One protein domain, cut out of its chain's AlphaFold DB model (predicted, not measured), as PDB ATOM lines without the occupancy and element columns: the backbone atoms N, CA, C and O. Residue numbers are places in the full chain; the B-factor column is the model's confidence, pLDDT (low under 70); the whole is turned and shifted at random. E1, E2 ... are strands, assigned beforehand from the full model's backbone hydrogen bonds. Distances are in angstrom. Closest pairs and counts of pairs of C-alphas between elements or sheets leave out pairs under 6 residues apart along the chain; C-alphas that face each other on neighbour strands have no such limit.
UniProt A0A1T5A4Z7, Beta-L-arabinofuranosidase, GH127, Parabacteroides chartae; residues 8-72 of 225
ATOM      1  N   ILE A   8      28.522  -9.195  39.720       95.25
ATOM      2  CA  ILE A   8      29.376  -9.159  38.535       95.25
ATOM      3  C   ILE A   8      28.793  -8.136  37.560       95.25
ATOM      4  O   ILE A   8      27.614  -8.204  37.218       95.25
ATOM      5  N   ALA A   9      29.624  -7.206  37.093       96.31
ATOM      6  CA  ALA A   9      29.248  -6.216  36.089       96.31
ATOM      7  C   ALA A   9      29.936  -6.528  34.755       96.31
ATOM      8  O   ALA A   9      31.165  -6.519  34.657       96.31
ATOM      9  N   PHE A  10      29.142  -6.795  33.720       96.56
ATOM     10  CA  PHE A  10      29.615  -6.961  32.351       96.56
ATOM     11  C   PHE A  10      29.430  -5.648  31.594       96.56
ATOM     12  O   PHE A  10      28.303  -5.193  31.398       96.56
ATOM     13  N   HIS A  11      30.543  -5.052  31.170       96.69
ATOM     14  CA  HIS A  11      30.557  -3.827  30.378       96.69
ATOM     15  C   HIS A  11      30.715  -4.166  28.899       96.69
ATOM     16  O   HIS A  11      31.659  -4.859  28.518       96.69
ATOM     17  N   PHE A  12      29.813  -3.654  28.066       96.00
ATOM     18  CA  PHE A  12      29.840  -3.883  26.626       96.00
ATOM     19  C   PHE A  12      30.433  -2.676  25.899       96.00
ATOM     20  O   PHE A  12      30.009  -1.531  26.082       96.00
ATOM     21  N   GLY A  13      31.418  -2.938  25.045       94.31
ATOM     22  CA  GLY A  13      32.056  -1.949  24.185       94.31
ATOM     23  C   GLY A  13      32.600  -2.604  22.921       94.31
ATOM     24  O   GLY A  13      32.934  -3.788  22.926       94.31
ATOM     25  N   PHE A  14      32.674  -1.829  21.841       93.31
ATOM     26  CA  PHE A  14      33.204  -2.271  20.552       93.31
ATOM     27  C   PHE A  14      34.550  -1.592  20.278       93.31
ATOM     28  O   PHE A  14      34.693  -0.388  20.497       93.31
ATOM     29  N   GLU A  15      35.538  -2.359  19.807       91.50
ATOM     30  CA  GLU A  15      36.876  -1.833  19.498       91.50
ATOM     31  C   GLU A  15      36.855  -0.852  18.317       91.50
ATOM     32  O   GLU A  15      37.477   0.213  18.375       91.50
ATOM     33  N   ASP A  16      36.111  -1.177  17.253       92.19
ATOM     34  CA  ASP A  16      35.903  -0.249  16.145       92.19
ATOM     35  C   ASP A  16      34.935   0.857  16.574       92.19
ATOM     36  O   ASP A  16      33.729   0.649  16.703       92.19
ATOM     37  N   LYS A  17      35.463   2.076  16.718       87.50
ATOM     38  CA  LYS A  17      34.698   3.272  17.100       87.50
ATOM     39  C   LYS A  17      33.560   3.619  16.130       87.50
ATOM     40  O   LYS A  17      32.694   4.422  16.487       87.50
ATOM     41  N   LYS A  18      33.556   3.073  14.908       90.88
ATOM     42  CA  LYS A  18      32.451   3.229  13.949       90.88
ATOM     43  C   LYS A  18      31.258   2.334  14.288       90.88
ATOM     44  O   LYS A  18      30.131   2.697  13.955       90.88
ATOM     45  N   VAL A  19      31.483   1.213  14.971       90.44
ATOM     46  CA  VAL A  19      30.436   0.296  15.427       90.44
ATOM     47  C   VAL A  19      29.964   0.746  16.805       90.44
ATOM     48  O   VAL A  19      30.700   0.703  17.785       90.44
ATOM     49  N   LYS A  20      28.717   1.211  16.884       89.44
ATOM     50  CA  LYS A  20      28.107   1.654  18.150       89.44
ATOM     51  C   LYS A  20      27.174   0.615  18.760       89.44
ATOM     52  O   LYS A  20      26.896   0.685  19.956       89.44
ATOM     53  N   GLU A  21      26.704  -0.322  17.946       95.31
ATOM     54  CA  GLU A  21      25.809  -1.392  18.358       95.31
ATOM     55  C   GLU A  21      25.979  -2.639  17.487       95.31
ATOM     56  O   GLU A  21      26.384  -2.545  16.327       95.31
ATOM     57  N   SER A  22      25.677  -3.807  18.050       95.62
ATOM     58  CA  SER A  22      25.688  -5.078  17.326       95.62
ATOM     59  C   SER A  22      24.722  -6.080  17.954       95.62
ATOM     60  O   SER A  22      24.572  -6.121  19.178       95.62
ATOM     61  N   PHE A  23      24.079  -6.901  17.119       97.06
ATOM     62  CA  PHE A  23      23.201  -7.980  17.565       97.06
ATOM     63  C   PHE A  23      24.003  -9.250  17.844       97.06
ATOM     64  O   PHE A  23      24.580  -9.831  16.924       97.06
ATOM     65  N   PHE A  24      23.991  -9.729  19.087       96.94
ATOM     66  CA  PHE A  24      24.544 -11.042  19.422       96.94
ATOM     67  C   PHE A  24      23.960 -11.607  20.728       96.94
ATOM     68  O   PHE A  24      23.496 -10.850  21.590       96.94
ATOM     69  N   PRO A  25      23.976 -12.944  20.902       97.25
ATOM     70  CA  PRO A  25      23.659 -13.571  22.179       97.25
ATOM     71  C   PRO A  25      24.815 -13.402  23.169       97.25
ATOM     72  O   PRO A  25      25.933 -13.844  22.907       97.25
ATOM     73  N   PHE A  26      24.539 -12.833  24.341       97.25
ATOM     74  CA  PHE A  26      25.426 -12.926  25.499       97.25
ATOM     75  C   PHE A  26      24.951 -14.057  26.409       97.25
ATOM     76  O   PHE A  26      23.778 -14.098  26.784       97.25
ATOM     77  N   ARG A  27      25.852 -14.981  26.752       96.62
ATOM     78  CA  ARG A  27      25.536 -16.159  27.566       96.62
ATOM     79  C   ARG A  27      26.348 -16.160  28.847       96.62
ATOM     80  O   ARG A  27      27.560 -15.971  28.803       96.62
ATOM     81  N   PHE A  28      25.693 -16.442  29.962       95.50
ATOM     82  CA  PHE A  28      26.345 -16.616  31.256       95.50
ATOM     83  C   PHE A  28      25.664 -17.733  32.042       95.50
ATOM     84  O   PHE A  28      24.498 -18.055  31.825       95.50
ATOM     85  N   ARG A  29      26.419 -18.359  32.941       95.81
ATOM     86  CA  ARG A  29      25.911 -19.441  33.784       95.81
ATOM     87  C   ARG A  29      25.266 -18.865  35.039       95.81
ATOM     88  O   ARG A  29      25.896 -18.065  35.725       95.81
ATOM     89  N   VAL A  30      24.075 -19.347  35.375       96.31
ATOM     90  CA  VAL A  30      23.517 -19.237  36.725       96.31
ATOM     91  C   VAL A  30      24.102 -20.392  37.543       96.31
ATOM     92  O   VAL A  30      23.925 -21.557  37.175       96.31
ATOM     93  N   PRO A  31      24.879 -20.127  38.607       96.31
ATOM     94  CA  PRO A  31      25.448 -21.196  39.417       96.31
ATOM     95  C   PRO A  31      24.364 -22.108  40.001       96.31
ATOM     96  O   PRO A  31      23.280 -21.649  40.342       96.31
ATOM     97  N   ALA A  32      24.661 -23.402  40.160       95.44
ATOM     98  CA  ALA A  32      23.684 -24.378  40.664       95.44
ATOM     99  C   ALA A  32      23.221 -24.101  42.105       95.44
ATOM    100  O   ALA A  32      22.126 -24.496  42.485       95.44
ATOM    101  N   TRP A  33      24.040 -23.405  42.892       94.12
ATOM    102  CA  TRP A  33      23.705 -22.980  44.251       94.12
ATOM    103  C   TRP A  33      22.820 -21.723  44.296       94.12
ATOM    104  O   TRP A  33      22.283 -21.394  45.350       94.12
ATOM    105  N   CYS A  34      22.672 -20.994  43.185       94.50
ATOM    106  CA  CYS A  34      21.912 -19.748  43.136       94.50
ATOM    107  C   CYS A  34      20.488 -20.017  42.641       94.50
ATOM    108  O   CYS A  34      20.291 -20.394  41.487       94.50
ATOM    109  N   THR A  35      19.493 -19.781  43.496       90.06
ATOM    110  CA  THR A  35      18.075 -20.007  43.167       90.06
ATOM    111  C   THR A  35      17.374 -18.786  42.586       90.06
ATOM    112  O   THR A  35      16.438 -18.939  41.809       90.06
ATOM    113  N   GLN A  36      17.810 -17.580  42.953       92.38
ATOM    114  CA  GLN A  36      17.167 -16.325  42.557       92.38
ATOM    115  C   GLN A  36      18.224 -15.270  42.200       92.38
ATOM    116  O   GLN A  36      18.531 -14.414  43.032       92.38
ATOM    117  N   PRO A  37      18.821 -15.330  40.995       95.12
ATOM    118  CA  PRO A  37      19.750 -14.295  40.552       95.12
ATOM    119  C   PRO A  37      19.019 -12.956  40.346       95.12
ATOM    120  O   PRO A  37      17.902 -12.928  39.826       95.12
ATOM    121  N   ASP A  38      19.656 -11.839  40.705       95.81
ATOM    122  CA  ASP A  38      19.165 -10.500  40.352       95.81
ATOM    123  C   ASP A  38      19.915 -10.002  39.115       95.81
ATOM    124  O   ASP A  38      21.125  -9.780  39.142       95.81
ATOM    125  N   ILE A  39      19.197  -9.870  38.002       96.69
ATOM    126  CA  ILE A  39      19.774  -9.516  36.703       96.69
ATOM    127  C   ILE A  39      19.227  -8.152  36.303       96.69
ATOM    128  O   ILE A  39      18.014  -7.970  36.163       96.69
ATOM    129  N   ARG A  40      20.120  -7.183  36.099       97.62
ATOM    130  CA  ARG A  40      19.761  -5.816  35.714       97.62
ATOM    131  C   ARG A  40      20.566  -5.348  34.519       97.62
ATOM    132  O   ARG A  40      21.791  -5.434  34.517       97.62
ATOM    133  N   LEU A  41      19.891  -4.776  33.536       97.38
ATOM    134  CA  LEU A  41      20.513  -4.147  32.381       97.38
ATOM    135  C   LEU A  41      20.336  -2.637  32.492       97.38
ATOM    136  O   LEU A  41      19.214  -2.152  32.577       97.38
ATOM    137  N   ASN A  42      21.443  -1.893  32.513       96.81
ATOM    138  CA  ASN A  42      21.439  -0.432  32.643       96.81
ATOM    139  C   ASN A  42      20.619   0.075  33.850       96.81
ATOM    140  O   ASN A  42      20.036   1.152  33.811       96.81
ATOM    141  N   GLY A  43      20.575  -0.717  34.928       95.81
ATOM    142  CA  GLY A  43      19.822  -0.423  36.153       95.81
ATOM    143  C   GLY A  43      18.391  -0.969  36.181       95.81
ATOM    144  O   GLY A  43      17.828  -1.105  37.267       95.81
ATOM    145  N   GLU A  44      17.825  -1.360  35.039       96.94
ATOM    146  CA  GLU A  44      16.477  -1.927  34.950       96.94
ATOM    147  C   GLU A  44      16.495  -3.439  35.168       96.94
ATOM    148  O   GLU A  44      17.310  -4.158  34.586       96.94
ATOM    149  N   LYS A  45      15.589  -3.939  36.015       96.12
ATOM    150  CA  LYS A  45      15.480  -5.369  36.309       96.12
ATOM    151  C   LYS A  45      14.967  -6.129  35.088       96.12
ATOM    152  O   LYS A  45      13.912  -5.801  34.549       96.12
ATOM    153  N   LEU A  46      15.690  -7.172  34.690       94.31
ATOM    154  CA  LEU A  46      15.265  -8.094  33.645       94.31
ATOM    155  C   LEU A  46      14.554  -9.291  34.275       94.31
ATOM    156  O   LEU A  46      15.150 -10.052  35.033       94.31
ATOM    157  N   SER A  47      13.282  -9.476  33.930       89.00
ATOM    158  CA  SER A  47      12.531 -10.682  34.283       89.00
ATOM    159  C   SER A  47      12.877 -11.797  33.303       89.00
ATOM    160  O   SER A  47      12.298 -11.888  32.223       89.00
ATOM    161  N   LEU A  48      13.855 -12.617  33.676       88.31
ATOM    162  CA  LEU A  48      14.229 -13.830  32.956       88.31
ATOM    163  C   LEU A  48      13.775 -15.033  33.782       88.31
ATOM    164  O   LEU A  48      13.957 -15.043  34.998       88.31
ATOM    165  N   ASP A  49      13.181 -16.029  33.128       87.00
ATOM    166  CA  ASP A  49      12.985 -17.335  33.752       87.00
ATOM    167  C   ASP A  49      14.342 -18.044  33.755       87.00
ATOM    168  O   ASP A  49      14.946 -18.234  32.699       87.00
ATOM    169  N   THR A  50      14.871 -18.323  34.944       91.69
ATOM    170  CA  THR A  50      16.209 -18.893  35.120       91.69
ATOM    171  C   THR A  50      16.143 -20.062  36.079       91.69
ATOM    172  O   THR A  50      15.577 -19.925  37.166       91.69
ATOM    173  N   GLN A  51      16.792 -21.167  35.730       93.19
ATOM    174  CA  GLN A  51      16.923 -22.325  36.605       93.19
ATOM    175  C   GLN A  51      18.343 -22.437  37.190       93.19
ATOM    176  O   GLN A  51      19.329 -22.082  36.530       93.19
ATOM    177  N   PRO A  52      18.500 -22.951  38.425       94.69
ATOM    178  CA  PRO A  52      19.819 -23.184  39.001       94.69
ATOM    179  C   PRO A  52      20.664 -24.109  38.117       94.69
ATOM    180  O   PRO A  52      20.241 -25.201  37.743       94.69
ATOM    181  N   GLY A  53      21.891 -23.690  37.800       94.81
ATOM    182  CA  GLY A  53      22.827 -24.470  36.986       94.81
ATOM    183  C   GLY A  53      22.670 -24.287  35.475       94.81
ATOM    184  O   GLY A  53      23.482 -24.834  34.726       94.81
ATOM    185  N   GLU A  54      21.686 -23.508  35.031       95.56
ATOM    186  CA  GLU A  54      21.420 -23.218  33.624       95.56
ATOM    187  C   GLU A  54      22.422 -22.215  33.022       95.56
ATOM    188  O   GLU A  54      23.070 -21.427  33.717       95.56
ATOM    189  N   ILE A  55      22.540 -22.226  31.692       96.25
ATOM    190  CA  ILE A  55      23.165 -21.148  30.921       96.25
ATOM    191  C   ILE A  55      22.063 -20.248  30.357       96.25
ATOM    192  O   ILE A  55      21.358 -20.631  29.427       96.25
ATOM    193  N   VAL A  56      21.970 -19.030  30.880       95.19
ATOM    194  CA  VAL A  56      21.032 -18.004  30.413       95.19
ATOM    195  C   VAL A  56      21.612 -17.316  29.180       95.19
ATOM    196  O   VAL A  56      22.811 -17.037  29.122       95.19
ATOM    197  N   SER A  57      20.768 -17.029  28.185       95.62
ATOM    198  CA  SER A  57      21.149 -16.346  26.944       95.62
ATOM    199  C   SER A  57      20.294 -15.103  26.723       95.62
ATOM    200  O   SER A  57      19.081 -15.205  26.568       95.62
ATOM    201  N   ILE A  58      20.930 -13.935  26.626       95.94
ATOM    202  CA  ILE A  58      20.279 -12.662  26.295       95.94
ATOM    203  C   ILE A  58      20.700 -12.261  24.879       95.94
ATOM    204  O   ILE A  58      21.843 -11.863  24.649       95.94
ATOM    205  N   SER A  59      19.776 -12.363  23.926       96.19
ATOM    206  CA  SER A  59      19.999 -11.991  22.524       96.19
ATOM    207  C   SER A  59      19.389 -10.624  22.238       96.19
ATOM    208  O   SER A  59      18.167 -10.486  22.226       96.19
ATOM    209  N   ARG A  60      20.226  -9.607  22.014       96.31
ATOM    210  CA  ARG A  60      19.777  -8.243  21.698       96.31
ATOM    211  C   ARG A  60      20.836  -7.450  20.937       96.31
ATOM    212  O   ARG A  60      21.968  -7.899  20.782       96.31
ATOM    213  N   ASN A  61      20.448  -6.254  20.495       97.00
ATOM    214  CA  ASN A  61      21.384  -5.217  20.069       97.00
ATOM    215  C   ASN A  61      22.059  -4.616  21.304       97.00
ATOM    216  O   ASN A  61      21.440  -3.840  22.035       97.00
ATOM    217  N   TRP A  62      23.309  -4.998  21.537       97.44
ATOM    218  CA  TRP A  62      24.156  -4.422  22.573       97.44
ATOM    219  C   TRP A  62      24.761  -3.122  22.070       97.44
ATOM    220  O   TRP A  62      25.204  -3.058  20.925       97.44
ATOM    221  N   LYS A  63      24.791  -2.102  22.922       96.62
ATOM    222  CA  LYS A  63      25.350  -0.780  22.628       96.62
ATOM    223  C   LYS A  63      26.600  -0.544  23.461       96.62
ATOM    224  O   LYS A  63      26.691  -1.018  24.593       96.62
ATOM    225  N   THR A  64      27.548   0.228  22.930       95.62
ATOM    226  CA  THR A  64      28.680   0.704  23.740       95.62
ATOM    227  C   THR A  64      28.159   1.444  24.969       95.62
ATOM    228  O   THR A  64      27.386   2.394  24.838       95.62
ATOM    229  N   GLY A  65      28.614   1.027  26.149       94.75
ATOM    230  CA  GLY A  65      28.194   1.585  27.433       94.75
ATOM    231  C   GLY A  65      27.056   0.822  28.111       94.75
ATOM    232  O   GLY A  65      26.749   1.145  29.255       94.75
ATOM    233  N   ASP A  66      26.472  -0.196  27.467       97.56
ATOM    234  CA  ASP A  66      25.566  -1.108  28.161       97.56
ATOM    235  C   ASP A  66      26.305  -1.809  29.312       97.56
ATOM    236  O   ASP A  66      27.451  -2.253  29.167       97.56
ATOM    237  N   VAL A  67      25.624  -1.935  30.451       98.00
ATOM    238  CA  VAL A  67      26.114  -2.648  31.633       98.00
ATOM    239  C   VAL A  67      25.073  -3.663  32.075       98.00
ATOM    240  O   VAL A  67      23.962  -3.303  32.473       98.00
ATOM    241  N   LEU A  68      25.445  -4.941  32.032       97.75
ATOM    242  CA  LEU A  68      24.662  -6.025  32.612       97.75
ATOM    243  C   LEU A  68      25.228  -6.346  33.997       97.75
ATOM    244  O   LEU A  68      26.329  -6.880  34.111       97.75
ATOM    245  N   ASN A  69      24.470  -6.024  35.037       97.50
ATOM    246  CA  ASN A  69      24.769  -6.410  36.408       97.50
ATOM    247  C   ASN A  69      24.056  -7.722  36.715       97.50
ATOM    248  O   ASN A  69      22.844  -7.834  36.522       97.50
ATOM    249  N   VAL A  70      24.810  -8.701  37.190       96.50
ATOM    250  CA  VAL A  70      24.293  -9.988  37.636       96.50
ATOM    251  C   VAL A  70      24.749 -10.197  39.067       96.50
ATOM    252  O   VAL A  70      25.947 -10.238  39.335       96.50
ATOM    253  N   GLU A  71      23.798 -10.319  39.979       95.94
ATOM    254  CA  GLU A  71      24.049 -10.674  41.366       95.94
ATOM    255  C   GLU A  71      23.585 -12.105  41.614       95.94
ATOM    256  O   GLU A  71      22.486 -12.500  41.216       95.94
ATOM    257  N   PHE A  72      24.438 -12.890  42.267       95.69
ATOM    258  CA  PHE A  72      24.146 -14.258  42.675       95.69
ATOM    259  C   PHE A  72      24.108 -14.342  44.204       95.69
ATOM    260  O   PHE A  72      25.150 -14.632  44.798       95.69
TER     261      PHE A  72
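AT A GLANCE: This is residues 8 to 72 of the 225 residues of the protein "Beta-L-arabinofuranosidase, GH127" of Parabacteroides chartae (UniProt A0A1T5A4Z7). Picture a loose sandwich drawn out into a rod: a short three-stranded sheet, E1, E5 and E3, lies partly face to face with a long, bent two-stranded ribbon of E2 and E4. The links after E1 and after E2 reach to opposite ends of the rod, and residues 42 to 54 run along one side from E3 to E4. The printed part has 65 residues, with strands E1 to E5 in chain order and no named helix; it is all strand, though just 31 residues are in named elements. Both sheets are antiparallel. It is only just compact, close to loose, with a radius of gyration of the C-alphas of 12.7 A, and spans 41 by 19 by 17 A.

IN THESE COORDINATES: Find C-alpha 8 at (29.376, -9.159, 38.535), where E1, residues 8 to 11, begins. E5 holds residues 67 to 71 and ends at C-alpha 71, (24.049, -10.674, 41.366); E3 holds 38 to 41. E2, residues 21 to 29, starts at (25.809, -1.392, 18.358) and covers 23.7 A, bending by 59 degrees at 24. E4, residues 55 to 63, covers 22.1 A and bends by 69 degrees at 60.

HOW THE PARTS SIT: Start at E5, the inner strand. Beside E1 look for N 10 and O 68, 2.8 A apart; beside E3, for N 40 and O 69, also 2.8 A. Residues 40 to 41 of E3 also pair, antiparallel, with residues 44 to 45. In the other sheet E2 and E4 stand at 159 degrees, with N 26 and O 58 2.9 A apart. E2 and E5 are apart, as are E1 and E4.

THE WHOLE: The farthest C-alphas, of Lys 18 and Trp 33, are 41.0 A apart. The printed part has no cut. The link from E3 to E4 is long; that from E4 to E5 is tight. Mean pLDDT of the printed part is 94.9, and no printed residue is under 70.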